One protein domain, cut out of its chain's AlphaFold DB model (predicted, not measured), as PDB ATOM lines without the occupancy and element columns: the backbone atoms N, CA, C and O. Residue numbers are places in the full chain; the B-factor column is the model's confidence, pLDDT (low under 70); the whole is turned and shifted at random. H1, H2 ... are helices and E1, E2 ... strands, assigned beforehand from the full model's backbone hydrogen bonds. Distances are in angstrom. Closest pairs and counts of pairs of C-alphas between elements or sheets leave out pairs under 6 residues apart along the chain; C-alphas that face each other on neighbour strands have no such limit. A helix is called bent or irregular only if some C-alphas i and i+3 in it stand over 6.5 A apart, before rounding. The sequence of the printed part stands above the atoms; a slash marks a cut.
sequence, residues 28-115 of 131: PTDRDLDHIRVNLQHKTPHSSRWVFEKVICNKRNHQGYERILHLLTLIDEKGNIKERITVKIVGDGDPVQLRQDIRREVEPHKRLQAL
ATOM      1  N   PRO A  28     -13.354  -8.993  45.265       82.38
ATOM      2  CA  PRO A  28     -13.563  -7.848  44.388       82.38
ATOM      3  C   PRO A  28     -13.254  -8.237  42.940       82.38
ATOM      4  O   PRO A  28     -12.381  -9.066  42.683       82.38
ATOM      5  N   THR A  29     -13.974  -7.642  41.992       84.44
ATOM      6  CA  THR A  29     -13.626  -7.772  40.573       84.44
ATOM      7  C   THR A  29     -12.368  -6.957  40.267       84.44
ATOM      8  O   THR A  29     -12.071  -5.991  40.974       84.44
ATOM      9  N   ASP A  30     -11.657  -7.272  39.182       84.69
ATOM     10  CA  ASP A  30     -10.495  -6.472  38.757       84.69
ATOM     11  C   ASP A  30     -10.867  -4.999  38.548       84.69
ATOM     12  O   ASP A  30     -10.150  -4.102  38.979       84.69
ATOM     13  N   ARG A  31     -12.070  -4.739  38.015       83.56
ATOM     14  CA  ARG A  31     -12.595  -3.374  37.871       83.56
ATOM     15  C   ARG A  31     -12.816  -2.671  39.213       83.56
ATOM     16  O   ARG A  31     -12.661  -1.455  39.278       83.56
ATOM     17  N   ASP A  32     -13.203  -3.397  40.266       83.12
ATOM     18  CA  ASP A  32     -13.300  -2.818  41.613       83.12
ATOM     19  C   ASP A  32     -11.913  -2.424  42.119       83.12
ATOM     20  O   ASP A  32     -11.730  -1.314  42.615       83.12
ATOM     21  N   LEU A  33     -10.926  -3.308  41.948       84.81
ATOM     22  CA  LEU A  33      -9.549  -3.056  42.368       84.81
ATOM     23  C   LEU A  33      -8.922  -1.886  41.616       84.81
ATOM     24  O   LEU A  33      -8.297  -1.034  42.243       84.81
ATOM     25  N   ASP A  34      -9.121  -1.799  40.305       87.06
ATOM     26  CA  ASP A  34      -8.614  -0.692  39.499       87.06
ATOM     27  C   ASP A  34      -9.283   0.627  39.878       87.06
ATOM     28  O   ASP A  34      -8.604   1.636  40.065       87.06
ATOM     29  N   HIS A  35     -10.600   0.615  40.100       88.12
ATOM     30  CA  HIS A  35     -11.303   1.800  40.574       88.12
ATOM     31  C   HIS A  35     -10.773   2.263  41.938       88.12
ATOM     32  O   HIS A  35     -10.535   3.455  42.137       88.12
ATOM     33  N   ILE A  36     -10.540   1.338  42.870       86.00
ATOM     34  CA  ILE A  36      -9.965   1.660  44.180       86.00
ATOM     35  C   ILE A  36      -8.548   2.227  44.025       86.00
ATOM     36  O   ILE A  36      -8.235   3.253  44.627       86.00
ATOM     37  N   ARG A  37      -7.704   1.606  43.193       84.88
ATOM     38  CA  ARG A  37      -6.325   2.056  42.945       84.88
ATOM     39  C   ARG A  37      -6.278   3.477  42.401       84.88
ATOM     40  O   ARG A  37      -5.525   4.283  42.933       84.88
ATOM     41  N   VAL A  38      -7.107   3.796  41.407       86.44
ATOM     42  CA  VAL A  38      -7.191   5.149  40.837       86.44
ATOM     43  C   VAL A  38      -7.611   6.159  41.907       86.44
ATOM     44  O   VAL A  38      -6.965   7.190  42.079       86.44
ATOM     45  N   ASN A  39      -8.646   5.849  42.692       87.19
ATOM     46  CA  ASN A  39      -9.144   6.774  43.714       87.19
ATOM     47  C   ASN A  39      -8.180   6.952  44.898       87.19
ATOM     48  O   ASN A  39      -8.178   8.006  45.531       87.19
ATOM     49  N   LEU A  40      -7.344   5.957  45.196       87.56
ATOM     50  CA  LEU A  40      -6.367   6.006  46.286       87.56
ATOM     51  C   LEU A  40      -4.949   6.366  45.827       87.56
ATOM     52  O   LEU A  40      -4.044   6.436  46.661       87.56
ATOM     53  N   GLN A  41      -4.732   6.630  44.536       83.50
ATOM     54  CA  GLN A  41      -3.399   6.873  43.980       83.50
ATOM     55  C   GLN A  41      -2.684   8.045  44.666       83.50
ATOM     56  O   GLN A  41      -1.510   7.939  44.998       83.50
ATOM     57  N   HIS A  42      -3.403   9.124  44.980       81.31
ATOM     58  CA  HIS A  42      -2.856  10.289  45.685       81.31
ATOM     59  C   HIS A  42      -2.369   9.990  47.117       81.31
ATOM     60  O   HIS A  42      -1.612  10.776  47.680       81.31
ATOM     61  N   LYS A  43      -2.792   8.866  47.712       78.81
ATOM     62  CA  LYS A  43      -2.340   8.377  49.030       78.81
ATOM     63  C   LYS A  43      -1.324   7.241  48.920       78.81
ATOM     64  O   LYS A  43      -0.915   6.688  49.933       78.81
ATOM     65  N   THR A  44      -0.951   6.861  47.702       83.75
ATOM     66  CA  THR A  44      -0.103   5.703  47.436       83.75
ATOM     67  C   THR A  44       1.306   6.191  47.099       83.75
ATOM     68  O   THR A  44       1.487   6.833  46.064       83.75
ATOM     69  N   PRO A  45       2.319   5.918  47.945       87.75
ATOM     70  CA  PRO A  45       3.711   6.200  47.604       87.75
ATOM     71  C   PRO A  45       4.101   5.527  46.281       87.75
ATOM     72  O   PRO A  45       3.607   4.445  45.977       87.75
ATOM     73  N   HIS A  46       5.011   6.140  45.518       82.75
ATOM     74  CA  HIS A  46       5.352   5.720  44.147       82.75
ATOM     75  C   HIS A  46       5.760   4.235  44.023       82.75
ATOM     76  O   HIS A  46       5.480   3.602  43.014       82.75
ATOM     77  N   SER A  47       6.364   3.672  45.073       88.69
ATOM     78  CA  SER A  47       6.830   2.279  45.163       88.69
ATOM     79  C   SER A  47       5.878   1.343  45.921       88.69
ATOM     80  O   SER A  47       6.263   0.261  46.362       88.69
ATOM     81  N   SER A  48       4.640   1.767  46.176       92.56
ATOM     82  CA  SER A  48       3.669   0.982  46.940       92.56
ATOM     83  C   SER A  48       2.443   0.642  46.106       92.56
ATOM     84  O   SER A  48       2.080   1.355  45.172       92.56
ATOM     85  N   ARG A  49       1.776  -0.461  46.446       89.88
ATOM     86  CA  ARG A  49       0.549  -0.887  45.766       89.88
ATOM     87  C   ARG A  49      -0.475  -1.445  46.737       89.88
ATOM     88  O   ARG A  49      -0.129  -2.142  47.689       89.88
ATOM     89  N   TRP A  50      -1.745  -1.180  46.449       90.50
ATOM     90  CA  TRP A  50      -2.861  -1.805  47.150       90.50
ATOM     91  C   TRP A  50      -3.101  -3.220  46.623       90.50
ATOM     92  O   TRP A  50      -3.264  -3.436  45.414       90.50
ATOM     93  N   VAL A  51      -3.151  -4.178  47.544       91.06
ATOM     94  CA  VAL A  51      -3.501  -5.575  47.287       91.06
ATOM     95  C   VAL A  51      -4.739  -5.966  48.077       91.06
ATOM     96  O   VAL A  51      -4.950  -5.508  49.197       91.06
ATOM     97  N   PHE A  52      -5.570  -6.816  47.485       91.31
ATOM     98  CA  PHE A  52      -6.677  -7.442  48.194       91.31
ATOM     99  C   PHE A  52      -6.140  -8.503  49.158       91.31
ATOM    100  O   PHE A  52      -5.351  -9.352  48.749       91.31
ATOM    101  N   GLU A  53      -6.570  -8.454  50.420       91.19
ATOM    102  CA  GLU A  53      -6.185  -9.439  51.435       91.19
ATOM    103  C   GLU A  53      -7.298 -10.472  51.652       91.19
ATOM    104  O   GLU A  53      -7.066 -11.668  51.497       91.19
ATOM    105  N   LYS A  54      -8.516 -10.029  52.001       89.44
ATOM    106  CA  LYS A  54      -9.663 -10.927  52.236       89.44
ATOM    107  C   LYS A  54     -11.009 -10.208  52.263       89.44
ATOM    108  O   LYS A  54     -11.086  -8.990  52.437       89.44
ATOM    109  N   VAL A  55     -12.090 -10.982  52.177       89.62
ATOM    110  CA  VAL A  55     -13.445 -10.520  52.503       89.62
ATOM    111  C   VAL A  55     -13.616 -10.543  54.026       89.62
ATOM    112  O   VAL A  55     -13.387 -11.562  54.667       89.62
ATOM    113  N   ILE A  56     -14.009  -9.417  54.620       87.62
ATOM    114  CA  ILE A  56     -14.357  -9.331  56.049       87.62
ATOM    115  C   ILE A  56     -15.829  -9.688  56.246       87.62
ATOM    116  O   ILE A  56     -16.201 -10.355  57.211       87.62
ATOM    117  N   CYS A  57     -16.689  -9.196  55.356       83.88
ATOM    118  CA  CYS A  57     -18.127  -9.365  55.471       83.88
ATOM    119  C   CYS A  57     -18.776  -9.343  54.089       83.88
ATOM    120  O   CYS A  57     -18.426  -8.511  53.257       83.88
ATOM    121  N   ASN A  58     -19.754 -10.216  53.866       81.06
ATOM    122  CA  ASN A  58     -20.664 -10.138  52.733       81.06
ATOM    123  C   ASN A  58     -22.093 -10.205  53.277       81.06
ATOM    124  O   ASN A  58     -22.479 -11.198  53.899       81.06
ATOM    125  N   LYS A  59     -22.860  -9.130  53.097       77.50
ATOM    126  CA  LYS A  59     -24.267  -9.053  53.496       77.50
ATOM    127  C   LYS A  59     -25.110  -8.670  52.299       77.50
ATOM    128  O   LYS A  59     -24.730  -7.803  51.523       77.50
ATOM    129  N   ARG A  60     -26.301  -9.251  52.209       74.12
ATOM    130  CA  ARG A  60     -27.346  -8.751  51.318       74.12
ATOM    131  C   ARG A  60     -28.241  -7.793  52.089       74.12
ATOM    132  O   ARG A  60     -28.519  -8.031  53.265       74.12
ATOM    133  N   ASN A  61     -28.644  -6.694  51.462       68.62
ATOM    134  CA  ASN A  61     -29.702  -5.853  52.014       68.62
ATOM    135  C   ASN A  61     -31.081  -6.507  51.774       68.62
ATOM    136  O   ASN A  61     -31.183  -7.542  51.113       68.62
ATOM    137  N   HIS A  62     -32.151  -5.908  52.307       64.25
ATOM    138  CA  HIS A  62     -33.524  -6.417  52.157       64.25
ATOM    139  C   HIS A  62     -34.003  -6.502  50.698       64.25
ATOM    140  O   HIS A  62     -34.948  -7.227  50.412       64.25
ATOM    141  N   GLN A  63     -33.343  -5.788  49.785       60.25
ATOM    142  CA  GLN A  63     -33.627  -5.775  48.348       60.25
ATOM    143  C   GLN A  63     -32.730  -6.752  47.565       60.25
ATOM    144  O   GLN A  63     -32.784  -6.806  46.343       60.25
ATOM    145  N   GLY A  64     -31.893  -7.536  48.255       64.38
ATOM    146  CA  GLY A  64     -31.008  -8.525  47.643       64.38
ATOM    147  C   GLY A  64     -29.681  -7.972  47.117       64.38
ATOM    148  O   GLY A  64     -28.862  -8.761  46.644       64.38
ATOM    149  N   TYR A  65     -29.419  -6.668  47.237       67.44
ATOM    150  CA  TYR A  65     -28.160  -6.066  46.802       67.44
ATOM    151  C   TYR A  65     -27.007  -6.400  47.747       67.44
ATOM    152  O   TYR A  65     -27.155  -6.409  48.975       67.44
ATOM    153  N   GLU A  66     -25.839  -6.671  47.165       71.69
ATOM    154  CA  GLU A  66     -24.645  -7.080  47.900       71.69
ATOM    155  C   GLU A  66     -23.919  -5.864  48.497       71.69
ATOM    156  O   GLU A  66     -23.614  -4.876  47.827       71.69
ATOM    157  N   ARG A  67     -23.639  -5.959  49.799       78.44
ATOM    158  CA  ARG A  67     -22.757  -5.083  50.565       78.44
ATOM    159  C   ARG A  67     -21.567  -5.918  50.994       78.44
ATOM    160  O   ARG A  67     -21.686  -6.771  51.879       78.44
ATOM    161  N   ILE A  68     -20.429  -5.665  50.365       85.56
ATOM    162  CA  ILE A  68     -19.213  -6.438  50.594       85.56
ATOM    163  C   ILE A  68     -18.170  -5.537  51.236       85.56
ATOM    164  O   ILE A  68     -17.966  -4.398  50.825       85.56
ATOM    165  N   LEU A  69     -17.538  -6.049  52.281       89.31
ATOM    166  CA  LEU A  69     -16.483  -5.385  53.016       89.31
ATOM    167  C   LEU A  69     -15.173  -6.119  52.743       89.31
ATOM    168  O   LEU A  69     -15.009  -7.270  53.156       89.31
ATOM    169  N   HIS A  70     -14.253  -5.469  52.042       91.19
ATOM    170  CA  HIS A  70     -12.946  -6.011  51.680       91.19
ATOM    171  C   HIS A  70     -11.846  -5.388  52.533       91.19
ATOM    172  O   HIS A  70     -11.860  -4.186  52.786       91.19
ATOM    173  N   LEU A  71     -10.880  -6.203  52.948       92.38
ATOM    174  CA  LEU A  71      -9.619  -5.740  53.516       92.38
ATOM    175  C   LEU A  71      -8.612  -5.571  52.379       92.38
ATOM    176  O   LEU A  71      -8.336  -6.530  51.654       92.38
ATOM    177  N   LEU A  72      -8.075  -4.363  52.234       92.81
ATOM    178  CA  LEU A  72      -6.975  -4.070  51.326       92.81
ATOM    179  C   LEU A  72      -5.740  -3.672  52.125       92.81
ATOM    180  O   LEU A  72      -5.834  -3.004  53.155       92.81
ATOM    181  N   THR A  73      -4.585  -4.047  51.597       94.31
ATOM    182  CA  THR A  73      -3.291  -3.856  52.240       94.31
ATOM    183  C   THR A  73      -2.375  -3.108  51.289       94.31
ATOM    184  O   THR A  73      -2.224  -3.490  50.130       94.31
ATOM    185  N   LEU A  74      -1.784  -2.016  51.762       93.31
ATOM    186  CA  LEU A  74      -0.742  -1.294  51.052       93.31
ATOM    187  C   LEU A  74       0.585  -1.981  51.350       93.31
ATOM    188  O   LEU A  74       0.993  -2.056  52.513       93.31
ATOM    189  N   ILE A  75       1.250  -2.469  50.310       94.31
ATOM    190  CA  ILE A  75       2.568  -3.096  50.418       94.31
ATOM    191  C   ILE A  75       3.608  -2.307  49.628       94.31
ATOM    192  O   ILE A  75       3.282  -1.756  48.575       94.31
ATOM    193  N   ASP A  76       4.841  -2.260  50.132       94.06
ATOM    194  CA  ASP A  76       5.987  -1.729  49.384       94.06
ATOM    195  C   ASP A  76       6.598  -2.775  48.432       94.06
ATOM    196  O   ASP A  76       6.205  -3.945  48.423       94.06
ATOM    197  N   GLU A  77       7.580  -2.356  47.633       93.56
ATOM    198  CA  GLU A  77       8.352  -3.218  46.720       93.56
ATOM    199  C   GLU A  77       8.998  -4.436  47.396       93.56
ATOM    200  O   GLU A  77       9.200  -5.463  46.752       93.56
ATOM    201  N   LYS A  78       9.306  -4.349  48.695       94.81
ATOM    202  CA  LYS A  78       9.900  -5.444  49.475       94.81
ATOM    203  C   LYS A  78       8.840  -6.358  50.097       94.81
ATOM    204  O   LYS A  78       9.189  -7.301  50.801       94.81
ATOM    205  N   GLY A  79       7.556  -6.082  49.866       92.12
ATOM    206  CA  GLY A  79       6.435  -6.824  50.435       92.12
ATOM    207  C   GLY A  79       6.097  -6.441  51.878       92.12
ATOM    208  O   GLY A  79       5.275  -7.116  52.499       92.12
ATOM    209  N   ASN A  80       6.681  -5.371  52.428       94.44
ATOM    210  CA  ASN A  80       6.327  -4.923  53.771       94.44
ATOM    211  C   ASN A  80       4.974  -4.225  53.759       94.44
ATOM    212  O   ASN A  80       4.689  -3.388  52.901       94.44
ATOM    213  N   ILE A  81       4.180  -4.505  54.784       95.00
ATOM    214  CA  ILE A  81       2.873  -3.890  54.980       95.00
ATOM    215  C   ILE A  81       3.054  -2.478  55.534       95.00
ATOM    216  O   ILE A  81       3.662  -2.293  56.588       95.00
ATOM    217  N   LYS A  82       2.509  -1.488  54.827       93.88
ATOM    218  CA  LYS A  82       2.513  -0.075  55.230       93.88
ATOM    219  C   LYS A  82       1.204   0.336  55.879       93.88
ATOM    220  O   LYS A  82       1.207   1.034  56.883       93.88
ATOM    221  N   GLU A  83       0.093  -0.116  55.313       93.69
ATOM    222  CA  GLU A  83      -1.238   0.278  55.754       93.69
ATOM    223  C   GLU A  83      -2.243  -0.832  55.452       93.69
ATOM    224  O   GLU A  83      -2.059  -1.624  54.528       93.69
ATOM    225  N   ARG A  84      -3.321  -0.882  56.234       93.75
ATOM    226  CA  ARG A  84      -4.506  -1.674  55.919       93.75
ATOM    227  C   ARG A  84      -5.731  -0.786  55.960       93.75
ATOM    228  O   ARG A  84      -5.930  -0.053  56.923       93.75
ATOM    229  N   ILE A  85      -6.573  -0.918  54.949       93.75
ATOM    230  CA  ILE A  85      -7.839  -0.204  54.857       93.75
ATOM    231  C   ILE A  85      -8.964  -1.188  54.624       93.75
ATOM    232  O   ILE A  85      -8.791  -2.265  54.057       93.75
ATOM    233  N   THR A  86     -10.151  -0.782  55.041       92.62
ATOM    234  CA  THR A  86     -11.363  -1.515  54.730       92.62
ATOM    235  C   THR A  86     -12.144  -0.757  53.668       92.62
ATOM    236  O   THR A  86     -12.410   0.432  53.831       92.62
ATOM    237  N   VAL A  87     -12.527  -1.441  52.592       91.12
ATOM    238  CA  VAL A  87     -13.335  -0.878  51.509       91.12
ATOM    239  C   VAL A  87     -14.708  -1.525  51.525       91.12
ATOM    240  O   VAL A  87     -14.838  -2.748  51.473       91.12
ATOM    241  N   LYS A  88     -15.743  -0.691  51.607       90.38
ATOM    242  CA  LYS A  88     -17.137  -1.113  51.509       90.38
ATOM    243  C   LYS A  88     -17.620  -0.897  50.079       90.38
ATOM    244  O   LYS A  88     -17.736   0.243  49.641       90.38
ATOM    245  N   ILE A  89     -17.931  -1.981  49.381       86.94
ATOM    246  CA  ILE A  89     -18.560  -1.956  48.061       86.94
ATOM    247  C   ILE A  89     -20.061  -2.155  48.251       86.94
ATOM    248  O   ILE A  89     -20.494  -3.099  48.919       86.94
ATOM    249  N   VAL A  90     -20.849  -1.243  47.689       84.62
ATOM    250  CA  VAL A  90     -22.312  -1.256  47.762       84.62
ATOM    251  C   VAL A  90     -22.856  -1.208  46.343       84.62
ATOM    252  O   VAL A  90     -22.549  -0.276  45.603       84.62
ATOM    253  N   GLY A  91     -23.643  -2.215  45.977       80.50
ATOM    254  CA  GLY A  91     -24.480  -2.175  44.781       80.50
ATOM    255  C   GLY A  91     -25.899  -1.722  45.115       80.50
ATOM    256  O   GLY A  91     -26.375  -1.948  46.227       80.50
ATOM    257  N   ASP A  92     -26.569  -1.119  44.140       77.19
ATOM    258  CA  ASP A  92     -28.015  -0.886  44.128       77.19
ATOM    259  C   ASP A  92     -28.501  -0.958  42.671       77.19
ATOM    260  O   ASP A  92     -27.706  -0.788  41.741       77.19
ATOM    261  N   GLY A  93     -29.786  -1.233  42.464       75.00
ATOM    262  CA  GLY A  93     -30.420  -1.204  41.147       75.00
ATOM    263  C   GLY A  93     -30.805   0.208  40.720       75.00
ATOM    264  O   GLY A  93     -30.919   0.457  39.522       75.00
ATOM    265  N   ASP A  94     -30.955   1.131  41.674       83.69
ATOM    266  CA  ASP A  94     -31.191   2.549  41.401       83.69
ATOM    267  C   ASP A  94     -29.964   3.407  41.782       83.69
ATOM    268  O   ASP A  94     -29.655   3.581  42.967       83.69
ATOM    269  N   PRO A  95     -29.269   4.018  40.800       83.00
ATOM    270  CA  PRO A  95     -28.157   4.932  41.056       83.00
ATOM    271  C   PRO A  95     -28.526   6.154  41.909       83.00
ATOM    272  O   PRO A  95     -27.655   6.708  42.589       83.00
ATOM    273  N   VAL A  96     -29.777   6.627  41.857       87.00
ATOM    274  CA  VAL A  96     -30.240   7.759  42.675       87.00
ATOM    275  C   VAL A  96     -30.329   7.331  44.133       87.00
ATOM    276  O   VAL A  96     -29.742   8.000  44.989       87.00
ATOM    277  N   GLN A  97     -30.987   6.202  44.407       84.06
ATOM    278  CA  GLN A  97     -31.064   5.624  45.745       84.06
ATOM    279  C   GLN A  97     -29.674   5.317  46.313       84.06
ATOM    280  O   GLN A  97     -29.378   5.729  47.435       84.06
ATOM    281  N   LEU A  98     -28.776   4.721  45.520       83.94
ATOM    282  CA  LEU A  98     -27.400   4.432  45.941       83.94
ATOM    283  C   LEU A  98     -26.670   5.687  46.429       83.94
ATOM    284  O   LEU A  98     -26.020   5.677  47.476       83.94
ATOM    285  N   ARG A  99     -26.785   6.797  45.688       86.06
ATOM    286  CA  ARG A  99     -26.165   8.070  46.083       86.06
ATOM    287  C   ARG A  99     -26.766   8.620  47.372       86.06
ATOM    288  O   ARG A  99     -26.020   9.135  48.206       86.06
ATOM    289  N   GLN A 100     -28.084   8.526  47.542       88.12
ATOM    290  CA  GLN A 100     -28.744   8.957  48.774       88.12
ATOM    291  C   GLN A 100     -28.302   8.116  49.973       88.12
ATOM    292  O   GLN A 100     -27.990   8.676  51.023       88.12
ATOM    293  N   ASP A 101     -28.209   6.799  49.810       85.00
ATOM    294  CA  ASP A 101     -27.750   5.873  50.845       85.00
ATOM    295  C   ASP A 101     -26.296   6.143  51.242       85.00
ATOM    296  O   ASP A 101     -26.000   6.297  52.429       85.00
ATOM    297  N   ILE A 102     -25.399   6.295  50.260       87.50
ATOM    298  CA  ILE A 102     -23.997   6.665  50.506       87.50
ATOM    299  C   ILE A 102     -23.930   7.996  51.257       87.50
ATOM    300  O   ILE A 102     -23.179   8.123  52.222       87.50
ATOM    301  N   ARG A 103     -24.723   8.995  50.856       89.94
ATOM    302  CA  ARG A 103     -24.747  10.303  51.519       89.94
ATOM    303  C   ARG A 103     -25.216  10.199  52.974       89.94
ATOM    304  O   ARG A 103     -24.555  10.748  53.856       89.94
ATOM    305  N   ARG A 104     -26.301   9.456  53.225       89.44
ATOM    306  CA  ARG A 104     -26.864   9.218  54.568       89.44
ATOM    307  C   ARG A 104     -25.889   8.505  55.501       89.44
ATOM    308  O   ARG A 104     -25.959   8.713  56.706       89.44
ATOM    309  N   GLU A 105     -24.987   7.688  54.964       88.88
ATOM    310  CA  GLU A 105     -23.943   7.021  55.745       88.88
ATOM    311  C   GLU A 105     -22.712   7.916  55.961       88.88
ATOM    312  O   GLU A 105     -22.218   8.042  57.082       88.88
ATOM    313  N   VAL A 106     -22.231   8.580  54.908       91.75
ATOM    314  CA  VAL A 106     -20.955   9.312  54.931       91.75
ATOM    315  C   VAL A 106     -21.045  10.639  55.685       91.75
ATOM    316  O   VAL A 106     -20.104  10.995  56.392       91.75
ATOM    317  N   GLU A 107     -22.142  11.393  55.564       92.94
ATOM    318  CA  GLU A 107     -22.252  12.710  56.213       92.94
ATOM    319  C   GLU A 107     -22.215  12.630  57.753       92.94
ATOM    320  O   GLU A 107     -21.440  13.370  58.369       92.94
ATOM    321  N   PRO A 108     -22.986  11.748  58.427       92.56
ATOM    322  CA  PRO A 108     -22.844  11.547  59.868       92.56
ATOM    323  C   PRO A 108     -21.453  11.044  60.258       92.56
ATOM    324  O   PRO A 108     -20.902  11.520  61.246       92.56
ATOM    325  N   HIS A 109     -20.859  10.141  59.469       92.19
ATOM    326  CA  HIS A 109     -19.527   9.603  59.754       92.19
ATOM    327  C   HIS A 109     -18.463  10.702  59.744       92.19
ATOM    328  O   HIS A 109     -17.692  10.812  60.692       92.19
ATOM    329  N   LYS A 110     -18.455  11.571  58.726       90.94
ATOM    330  CA  LYS A 110     -17.524  12.710  58.660       90.94
ATOM    331  C   LYS A 110     -17.676  13.651  59.858       90.94
ATOM    332  O   LYS A 110     -16.672  14.096  60.406       90.94
ATOM    333  N   ARG A 111     -18.912  13.918  60.298       91.88
ATOM    334  CA  ARG A 111     -19.176  14.731  61.502       91.88
ATOM    335  C   ARG A 111     -18.640  14.070  62.770       91.88
ATOM    336  O   ARG A 111     -18.047  14.747  63.597       91.88
ATOM    337  N   LEU A 112     -18.820  12.759  62.902       91.25
ATOM    338  CA  LEU A 112     -18.281  11.982  64.016       91.25
ATOM    339  C   LEU A 112     -16.747  11.963  64.010       91.25
ATOM    340  O   LEU A 112     -16.130  12.112  65.058       91.25
ATOM    341  N   GLN A 113     -16.122  11.834  62.840       91.00
ATOM    342  CA  GLN A 113     -14.665  11.851  62.712       91.00
ATOM    343  C   GLN A 113     -14.052  13.212  63.069       91.00
ATOM    344  O   GLN A 113     -12.957  13.247  63.622       91.00
ATOM    345  N   ALA A 114     -14.763  14.320  62.828       89.12
ATOM    346  CA  ALA A 114     -14.324  15.661  63.230       89.12
ATOM    347  C   ALA A 114     -14.198  15.841  64.756       89.12
ATOM    348  O   ALA A 114     -13.632  16.829  65.207       89.12
ATOM    349  N   LEU A 115     -14.705  14.891  65.550       91.25
ATOM    350  CA  LEU A 115     -14.511  14.855  67.001       91.25
ATOM    351  C   LEU A 115     -13.150  14.261  67.414       91.25
ATOM    352  O   LEU A 115     -12.889  14.148  68.608       91.25
TER     353      LEU A 115
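This is residues 28 to 115 of the 131 residues of an uncharacterized protein of Epicoccum nigrum (UniProt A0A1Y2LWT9). A long, twisted ribbon of three antiparallel strands makes the body; helix H1 packs beside it, with most of its contacts to E1, and helix H2 folds back at the far end of E3, where residues 103 to 115 stick out as a free arm. The 88 printed residues hold H1, E1, E2, E3, H2 in that order, a mixed class, with sheet order E1 - E2 - E3. The whole is only just loose, close to compact, with a radius of gyration of the C-alphas of 14.9 A and spans of 43 by 33 by 21 A.

Start at H1, residues 30 to 43, and E1, residues 48 to 60: their closest C-alphas, Arg 37 and Trp 50, are 6.7 A apart. E1 bends by 57 degrees at residue 56. With E2, residues 66 to 76, it forms a hairpin; look for N 51 and O 73, 2.8 A apart. E2 and E3, residues 81 to 90, form the next hairpin, with N 70 and O 87 at 2.8 A. The three are a meander, each strand the antiparallel neighbour of the one before. H1 is on this sheet at a height of 5.7 A, only just over none of its strands, with 2 of its C-alphas falling on E2. H2, residues 95 to 113, is not on the sheet; its closest C-alpha pair with E3 is Val 90 and Leu 98, 7.8 A. H1 and H2 are apart. O i to N i+4 pairs are within hydrogen-bond range in 8 of 10 for H1 and 14 of 15 for H2.

Find C-alpha 30 at (-10.495, -6.472, 38.757); H1 runs 19.8 A from there and is irregular, C-alphas 39 and 42 being 7.5 A apart. E1 starts at C-alpha 48, (3.669, 0.982, 46.940), and spans 32.8 A, E2 31.1 A and E3 26.3 A. H2 covers 26.4 A to C-alpha 113 at (-14.665, 11.851, 62.712).

The two C-alphas farthest apart, Gln 63 and Lys 78, are 43.5 A apart. The printed part has no cut, and its four links are tight. Look for low confidence at residues 61 to 65, under 70.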